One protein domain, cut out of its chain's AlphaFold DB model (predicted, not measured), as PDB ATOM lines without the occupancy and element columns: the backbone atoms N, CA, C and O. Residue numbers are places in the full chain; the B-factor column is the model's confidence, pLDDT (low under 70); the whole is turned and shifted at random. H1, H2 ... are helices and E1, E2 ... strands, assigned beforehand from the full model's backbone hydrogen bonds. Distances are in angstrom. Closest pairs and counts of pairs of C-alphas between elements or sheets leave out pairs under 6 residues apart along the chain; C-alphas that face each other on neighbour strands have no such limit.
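AT A GLANCE: This is residues 2 to 66 of the 66 residues of the protein "Diadenosine tetraphosphatase" of Neisseria sp (UniProt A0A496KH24). With little regular structure, a small sheet of E1, E3 and E2 and a separate hairpin of E4 and E5 make an elongated model, with H1 at one end and residues 2 to 6 at the other. The 65 printed residues hold strands E1 to E5, then H1; the sheet E1, E3, E2 is mixed. Mostly strand, with 23 residues in named elements, it is loose, radius of gyration 14.7 A, spanning 47 by 25 by 16 A.

HOW THE PARTS SIT: E1, residues 11 to 13, is parallel to E3, residues 27 to 29; N 28 and O 11 are 2.8 A apart. E2, residues 22 to 24, and E3 form an antiparallel hairpin; N 27 and O 24 are 2.7 A apart. E4, residues 39 to 43, and E5, residues 50 to 54, form another at 165 degrees; N 40 and O 53 are 2.8 A apart. E3 and E4 are apart. H1, residues 61 to 64, is too short for O i to N i+4 pairs.

IN THESE COORDINATES: E1 begins at C-alpha 11 (251.110, 144.501, 241.725). E5, 13.1 A long, ends at C-alpha 54 (250.881, 146.436, 217.944).

THE WHOLE: The farthest C-alphas, Pro 2 and Lys 66, are 49.0 A apart. The printed part has no cut; residues 58 to 66 have pLDDT under 70.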
ATOM      1  N   PRO A   2     257.466 132.576 248.898       72.62
ATOM      2  CA  PRO A   2     256.890 131.926 250.079       72.62
ATOM      3  C   PRO A   2     256.428 132.893 251.185       72.62
ATOM      4  O   PRO A   2     255.447 132.582 251.844       72.62
ATOM      5  N   ASP A   3     257.006 134.097 251.293       83.62
ATOM      6  CA  ASP A   3     256.689 135.052 252.375       83.62
ATOM      7  C   ASP A   3     256.324 136.463 251.870       83.62
ATOM      8  O   ASP A   3     256.747 137.485 252.418       83.62
ATOM      9  N   ARG A   4     255.560 136.563 250.774       81.88
ATOM     10  CA  ARG A   4     255.130 137.873 250.249       81.88
ATOM     11  C   ARG A   4     254.187 138.570 251.247       81.88
ATOM     12  O   ARG A   4     253.054 138.146 251.431       81.88
ATOM     13  N   GLN A   5     254.614 139.711 251.789       77.56
ATOM     14  CA  GLN A   5     253.920 140.451 252.863       77.56
ATOM     15  C   GLN A   5     252.620 141.187 252.453       77.56
ATOM     16  O   GLN A   5     251.954 141.751 253.309       77.56
ATOM     17  N   ASN A   6     252.216 141.191 251.177       80.56
ATOM     18  CA  ASN A   6     251.090 142.008 250.683       80.56
ATOM     19  C   ASN A   6     250.181 141.253 249.702       80.56
ATOM     20  O   ASN A   6     249.901 141.741 248.610       80.56
ATOM     21  N   LEU A   7     249.715 140.058 250.078       83.62
ATOM     22  CA  LEU A   7     248.887 139.205 249.207       83.62
ATOM     23  C   LEU A   7     247.579 139.862 248.731       83.62
ATOM     24  O   LEU A   7     247.101 139.524 247.651       83.62
ATOM     25  N   SER A   8     247.051 140.831 249.484       88.06
ATOM     26  CA  SER A   8     245.841 141.592 249.144       88.06
ATOM     27  C   SER A   8     246.035 142.661 248.067       88.06
ATOM     28  O   SER A   8     245.052 143.120 247.496       88.06
ATOM     29  N   HIS A   9     247.270 143.089 247.798       90.75
ATOM     30  CA  HIS A   9     247.533 144.163 246.844       90.75
ATOM     31  C   HIS A   9     247.791 143.603 245.450       90.75
ATOM     32  O   HIS A   9     248.608 142.685 245.295       90.75
ATOM     33  N   THR A  10     247.185 144.234 244.446       92.81
ATOM     34  CA  THR A  10     247.543 144.040 243.040       92.81
ATOM     35  C   THR A  10     248.867 144.733 242.739       92.81
ATOM     36  O   THR A  10     249.009 145.936 242.951       92.81
ATOM     37  N   ILE A  11     249.847 143.978 242.246       93.50
ATOM     38  CA  ILE A  11     251.110 144.501 241.725       93.50
ATOM     39  C   ILE A  11     250.982 144.612 240.216       93.50
ATOM     40  O   ILE A  11     250.755 143.613 239.540       93.50
ATOM     41  N   VAL A  12     251.192 145.818 239.700       96.56
ATOM     42  CA  VAL A  12     251.291 146.089 238.267       96.56
ATOM     43  C   VAL A  12     252.727 146.476 237.961       96.56
ATOM     44  O   VAL A  12     253.268 147.370 238.613       96.56
ATOM     45  N   PHE A  13     253.361 145.804 237.006       96.88
ATOM     46  CA  PHE A  13     254.750 146.079 236.652       96.88
ATOM     47  C   PHE A  13     255.035 145.844 235.166       96.88
ATOM     48  O   PHE A  13     254.233 145.269 234.432       96.88
ATOM     49  N   GLY A  14     256.200 146.324 234.734       96.19
ATOM     50  CA  GLY A  14     256.756 146.108 233.401       96.19
ATOM     51  C   GLY A  14     258.261 145.838 233.482       96.19
ATOM     52  O   GLY A  14     258.696 145.159 234.409       96.19
ATOM     53  N   HIS A  15     259.058 146.390 232.559       96.44
ATOM     54  CA  HIS A  15     260.525 146.247 232.451       96.44
ATOM     55  C   HIS A  15     261.033 144.862 232.006       96.44
ATOM     56  O   HIS A  15     262.082 144.772 231.367       96.44
ATOM     57  N   TRP A  16     260.308 143.784 232.312       96.75
ATOM     58  CA  TRP A  16     260.687 142.420 231.951       96.75
ATOM     59  C   TRP A  16     259.944 141.918 230.707       96.75
ATOM     60  O   TRP A  16     259.117 141.013 230.782       96.75
ATOM     61  N   SER A  17     260.294 142.445 229.535       96.38
ATOM     62  CA  SER A  17     259.628 142.095 228.270       96.38
ATOM     63  C   SER A  17     259.677 140.604 227.911       96.38
ATOM     64  O   SER A  17     258.777 140.096 227.251       96.38
ATOM     65  N   SER A  18     260.710 139.870 228.346       96.56
ATOM     66  CA  SER A  18     260.794 138.414 228.139       96.56
ATOM     67  C   SER A  18     259.759 137.617 228.938       96.56
ATOM     68  O   SER A  18     259.497 136.471 228.585       96.56
ATOM     69  N   LEU A  19     259.198 138.189 230.010       96.88
ATOM     70  CA  LEU A  19     258.111 137.571 230.773       96.88
ATOM     71  C   LEU A  19     256.771 137.684 230.031       96.88
ATOM     72  O   LEU A  19     255.941 136.785 230.134       96.88
ATOM     73  N   GLY A  20     256.576 138.769 229.275       96.88
ATOM     74  CA  GLY A  20     255.351 139.042 228.533       96.88
ATOM     75  C   GLY A  20     254.169 139.429 229.426       96.88
ATOM     76  O   GLY A  20     254.326 139.794 230.597       96.88
ATOM     77  N   PHE A  21     252.966 139.356 228.852       97.19
ATOM     78  CA  PHE A  21     251.737 139.644 229.585       97.19
ATOM     79  C   PHE A  21     251.413 138.523 230.573       97.19
ATOM     80  O   PHE A  21     251.416 137.344 230.220       97.19
ATOM     81  N   MET A  22     251.066 138.898 231.800       95.75
ATOM     82  CA  MET A  22     250.602 137.966 232.825       95.75
ATOM     83  C   MET A  22     249.491 138.614 233.641       95.75
ATOM     84  O   MET A  22     249.607 139.776 234.020       95.75
ATOM     85  N   ASN A  23     248.447 137.840 233.935       94.06
ATOM     86  CA  ASN A  23     247.349 138.227 234.813       94.06
ATOM     87  C   ASN A  23     246.989 137.040 235.715       94.06
ATOM     88  O   ASN A  23     246.216 136.169 235.322       94.06
ATOM     89  N   THR A  24     247.620 136.964 236.886       91.06
ATOM     90  CA  THR A  24     247.414 135.876 237.858       91.06
ATOM     91  C   THR A  24     247.691 136.363 239.271       91.06
ATOM     92  O   THR A  24     248.568 137.193 239.460       91.06
ATOM     93  N   ASP A  25     246.979 135.849 240.275       87.81
ATOM     94  CA  ASP A  25     247.319 136.001 241.701       87.81
ATOM     95  C   ASP A  25     247.666 137.432 242.166       87.81
ATOM     96  O   ASP A  25     248.630 137.646 242.908       87.81
ATOM     97  N   ASN A  26     246.883 138.433 241.740       91.00
ATOM     98  CA  ASN A  26     247.134 139.857 242.018       91.00
ATOM     99  C   ASN A  26     248.476 140.367 241.442       91.00
ATOM    100  O   ASN A  26     249.079 141.301 241.971       91.00
ATOM    101  N   ILE A  27     248.954 139.758 240.359       92.62
ATOM    102  CA  ILE A  27     250.153 140.122 239.604       92.62
ATOM    103  C   ILE A  27     249.734 140.427 238.160       92.62
ATOM    104  O   ILE A  27     249.169 139.578 237.468       92.62
ATOM    105  N   LEU A  28     250.050 141.638 237.710       96.44
ATOM    106  CA  LEU A  28     249.841 142.126 236.353       96.44
ATOM    107  C   LEU A  28     251.196 142.513 235.749       96.44
ATOM    108  O   LEU A  28     251.795 143.511 236.151       96.44
ATOM    109  N   SER A  29     251.679 141.723 234.790       97.69
ATOM    110  CA  SER A  29     252.845 142.069 233.966       97.69
ATOM    111  C   SER A  29     252.354 142.686 232.666       97.69
ATOM    112  O   SER A  29     251.616 142.033 231.929       97.69
ATOM    113  N   LEU A  30     252.728 143.936 232.395       98.44
ATOM    114  CA  LEU A  30     252.276 144.692 231.220       98.44
ATOM    115  C   LEU A  30     253.354 144.848 230.144       98.44
ATOM    116  O   LEU A  30     253.059 145.340 229.059       98.44
ATOM    117  N   ASP A  31     254.600 144.463 230.425       98.12
ATOM    118  CA  ASP A  31     255.680 144.590 229.448       98.12
ATOM    119  C   ASP A  31     255.632 143.448 228.433       98.12
ATOM    120  O   ASP A  31     256.177 142.363 228.629       98.12
ATOM    121  N   THR A  32     254.948 143.719 227.331       97.69
ATOM    122  CA  THR A  32     254.832 142.849 226.159       97.69
ATOM    123  C   THR A  32     255.828 143.220 225.062       97.69
ATOM    124  O   THR A  32     255.706 142.756 223.930       97.69
ATOM    125  N   GLY A  33     256.848 144.025 225.380       95.75
ATOM    126  CA  GLY A  33     257.963 144.277 224.477       95.75
ATOM    127  C   GLY A  33     257.626 145.145 223.266       95.75
ATOM    128  O   GLY A  33     258.129 144.863 222.180       95.75
ATOM    129  N   ALA A  34     256.839 146.216 223.430       93.56
ATOM    130  CA  ALA A  34     256.523 147.176 222.358       93.56
ATOM    131  C   ALA A  34     257.764 147.612 221.550       93.56
ATOM    132  O   ALA A  34     257.750 147.624 220.320       93.56
ATOM    133  N   LEU A  35     258.871 147.927 222.234       89.50
ATOM    134  CA  LEU A  35     260.126 148.344 221.593       89.50
ATOM    135  C   LEU A  35     260.721 147.257 220.684       89.50
ATOM    136  O   LEU A  35     261.370 147.562 219.687       89.50
ATOM    137  N   TRP A  36     260.490 145.992 221.018       90.44
ATOM    138  CA  TRP A  36     261.059 144.833 220.333       90.44
ATOM    139  C   TRP A  36     260.147 144.280 219.233       90.44
ATOM    140  O   TRP A  36     260.392 143.188 218.729       90.44
ATOM    141  N   GLY A  37     259.100 145.020 218.857       91.25
ATOM    142  CA  GLY A  37     258.113 144.586 217.867       91.25
ATOM    143  C   GLY A  37     256.932 143.808 218.454       91.25
ATOM    144  O   GLY A  37     256.154 143.243 217.693       91.25
ATOM    145  N   GLY A  38     256.802 143.773 219.783       94.12
ATOM    146  CA  GLY A  38     255.605 143.298 220.472       94.12
ATOM    147  C   GLY A  38     254.501 144.356 220.482       94.12
ATOM    148  O   GLY A  38     254.274 145.056 219.495       94.12
ATOM    149  N   GLU A  39     253.823 144.508 221.615       95.81
ATOM    150  CA  GLU A  39     252.674 145.410 221.745       95.81
ATOM    151  C   GLU A  39     252.873 146.411 222.883       95.81
ATOM    152  O   GLU A  39     253.664 146.192 223.798       95.81
ATOM    153  N   LEU A  40     252.162 147.536 222.827       96.94
ATOM    154  CA  LEU A  40     251.929 148.379 223.993       96.94
ATOM    155  C   LEU A  40     250.650 147.892 224.677       96.94
ATOM    156  O   LEU A  40     249.570 147.973 224.090       96.94
ATOM    157  N   THR A  41     250.775 147.394 225.906       98.31
ATOM    158  CA  THR A  41     249.664 146.801 226.661       98.31
ATOM    159  C   THR A  41     249.199 147.718 227.788       98.31
ATOM    160  O   THR A  41     249.996 148.213 228.582       98.31
ATOM    161  N   ALA A  42     247.885 147.900 227.886       97.94
ATOM    162  CA  ALA A  42     247.209 148.582 228.979       97.94
ATOM    163  C   ALA A  42     246.119 147.681 229.571       97.94
ATOM    164  O   ALA A  42     245.499 146.884 228.865       97.94
ATOM    165  N   ILE A  43     245.867 147.839 230.870       97.44
ATOM    166  CA  ILE A  43     244.771 147.175 231.579       97.44
ATOM    167  C   ILE A  43     243.932 148.211 232.320       97.44
ATOM    168  O   ILE A  43     244.463 149.131 232.945       97.44
ATOM    169  N   ASN A  44     242.616 148.054 232.265       96.62
ATOM    170  CA  ASN A  44     241.694 148.809 233.095       96.62
ATOM    171  C   ASN A  44     241.585 148.135 234.471       96.62
ATOM    172  O   ASN A  44     241.157 146.993 234.577       96.62
ATOM    173  N   LEU A  45     241.957 148.833 235.546       94.12
ATOM    174  CA  LEU A  45     241.957 148.258 236.899       94.12
ATOM    175  C   LEU A  45     240.555 148.043 237.489       94.12
ATOM    176  O   LEU A  45     240.426 147.320 238.471       94.12
ATOM    177  N   ALA A  46     239.514 148.666 236.931       94.81
ATOM    178  CA  ALA A  46     238.149 148.519 237.429       94.81
ATOM    179  C   ALA A  46     237.474 147.236 236.924       94.81
ATOM    180  O   ALA A  46     236.762 146.580 237.679       94.81
ATOM    181  N   ASP A  47     237.690 146.885 235.653       95.31
ATOM    182  CA  ASP A  47     237.024 145.756 234.985       95.31
ATOM    183  C   ASP A  47     237.992 144.702 234.419       95.31
ATOM    184  O   ASP A  47     237.558 143.687 233.879       95.31
ATOM    185  N   HIS A  48     239.302 144.923 234.566       92.12
ATOM    186  CA  HIS A  48     240.389 144.071 234.076       92.12
ATOM    187  C   HIS A  48     240.389 143.864 232.553       92.12
ATOM    188  O   HIS A  48     241.053 142.955 232.051       92.12
ATOM    189  N   SER A  49     239.693 144.721 231.799       96.81
ATOM    190  CA  SER A  49     239.759 144.715 230.341       96.81
ATOM    191  C   SER A  49     241.158 145.094 229.856       96.81
ATOM    192  O   SER A  49     241.828 145.967 230.416       96.81
ATOM    193  N   ILE A  50     241.610 144.408 228.808       97.44
ATOM    194  CA  ILE A  50     242.955 144.545 228.249       97.44
ATOM    195  C   ILE A  50     242.847 145.244 226.896       97.44
ATOM    196  O   ILE A  50     242.023 144.878 226.062       97.44
ATOM    197  N   THR A  51     243.704 146.237 226.674       98.25
ATOM    198  CA  THR A  51     243.898 146.871 225.367       98.25
ATOM    199  C   THR A  51     245.349 146.698 224.953       98.25
ATOM    200  O   THR A  51     246.255 146.998 225.730       98.25
ATOM    201  N   GLN A  52     245.573 146.220 223.732       97.88
ATOM    202  CA  GLN A  52     246.906 146.049 223.162       97.88
ATOM    203  C   GLN A  52     246.961 146.715 221.798       97.88
ATOM    204  O   GLN A  52     246.031 146.597 220.999       97.88
ATOM    205  N   VAL A  53     248.043 147.445 221.559       96.69
ATOM    206  CA  VAL A  53     248.309 148.084 220.273       96.69
ATOM    207  C   VAL A  53     249.634 147.545 219.743       96.69
ATOM    208  O   VAL A  53     250.653 147.717 220.418       96.69
ATOM    209  N   PRO A  54     249.651 146.911 218.557       94.56
ATOM    210  CA  PRO A  54     250.881 146.436 217.944       94.56
ATOM    211  C   PRO A  54     251.890 147.559 217.744       94.56
ATOM    212  O   PRO A  54     251.538 148.667 217.330       94.56
ATOM    213  N   SER A  55     253.158 147.261 218.009       91.38
ATOM    214  CA  SER A  55     254.242 148.163 217.659       91.38
ATOM    215  C   SER A  55     254.329 148.321 216.145       91.38
ATOM    216  O   SER A  55     254.200 147.360 215.380       91.38
ATOM    217  N   LEU A  56     254.572 149.548 215.699       84.31
ATOM    218  CA  LEU A  56     254.850 149.823 214.299       84.31
ATOM    219  C   LEU A  56     256.298 149.406 214.009       84.31
ATOM    220  O   LEU A  56     257.251 150.057 214.440       84.31
ATOM    221  N   GLY A  57     256.467 148.301 213.285       70.56
ATOM    222  CA  GLY A  57     257.784 147.844 212.849       70.56
ATOM    223  C   GLY A  57     258.483 148.874 211.952       70.56
ATOM    224  O   GLY A  57     257.848 149.532 211.129       70.56
ATOM    225  N   GLY A  58     259.806 148.996 212.088       64.19
ATOM    226  CA  GLY A  58     260.634 149.779 211.162       64.19
ATOM    227  C   GLY A  58     260.528 151.302 211.292       64.19
ATOM    228  O   GLY A  58     260.997 152.011 210.402       64.19
ATOM    229  N   LEU A  59     259.951 151.826 212.378       62.34
ATOM    230  CA  LEU A  59     259.992 153.261 212.647       62.34
ATOM    231  C   LEU A  59     261.424 153.708 212.968       62.34
ATOM    232  O   LEU A  59     261.989 153.359 214.005       62.34
ATOM    233  N   ASP A  60     261.991 154.548 212.102       68.38
ATOM    234  CA  ASP A  60     263.064 155.443 212.523       68.38
ATOM    235  C   ASP A  60     262.462 156.437 213.525       68.38
ATOM    236  O   ASP A  60     261.587 157.237 213.179       68.38
ATOM    237  N   TRP A  61     262.932 156.392 214.771       68.00
ATOM    238  CA  TRP A  61     262.475 157.271 215.849       68.00
ATOM    239  C   TRP A  61     262.633 158.761 215.506       68.00
ATOM    240  O   TRP A  61     261.891 159.591 216.025       68.00
ATOM    241  N   LYS A  62     263.542 159.113 214.585       68.12
ATOM    242  CA  LYS A  62     263.696 160.485 214.069       68.12
ATOM    243  C   LYS A  62     262.540 160.929 213.178       68.12
ATOM    244  O   LYS A  62     262.327 162.129 213.007       68.12
ATOM    245  N   THR A  63     261.829 159.977 212.587       67.06
ATOM    246  CA  THR A  63     260.707 160.215 211.676       67.06
ATOM    247  C   THR A  63     259.371 160.106 212.409       67.06
ATOM    248  O   THR A  63     258.461 160.862 212.106       67.06
ATOM    249  N   ALA A  64     259.268 159.225 213.410       64.19
ATOM    250  CA  ALA A  64     258.037 158.994 214.175       64.19
ATOM    251  C   ALA A  64     257.646 160.134 215.140       64.19
ATOM    252  O   ALA A  64     256.509 160.178 215.596       64.19
ATOM    253  N   LEU A  65     258.588 161.019 215.483       64.12
ATOM    254  CA  LEU A  65     258.398 162.118 216.442       64.12
ATOM    255  C   LEU A  65     258.287 163.508 215.782       64.12
ATOM    256  O   LEU A  65     258.363 164.518 216.481       64.12
ATOM    257  N   LYS A  66     258.148 163.566 214.452       58.25
ATOM    258  CA  LYS A  66     257.784 164.785 213.714       58.25
ATOM    259  C   LYS A  66     256.290 164.804 213.441       58.25
ATOM    260  O   LYS A  66     255.726 165.915 213.511       58.25
TER     261      LYS A  66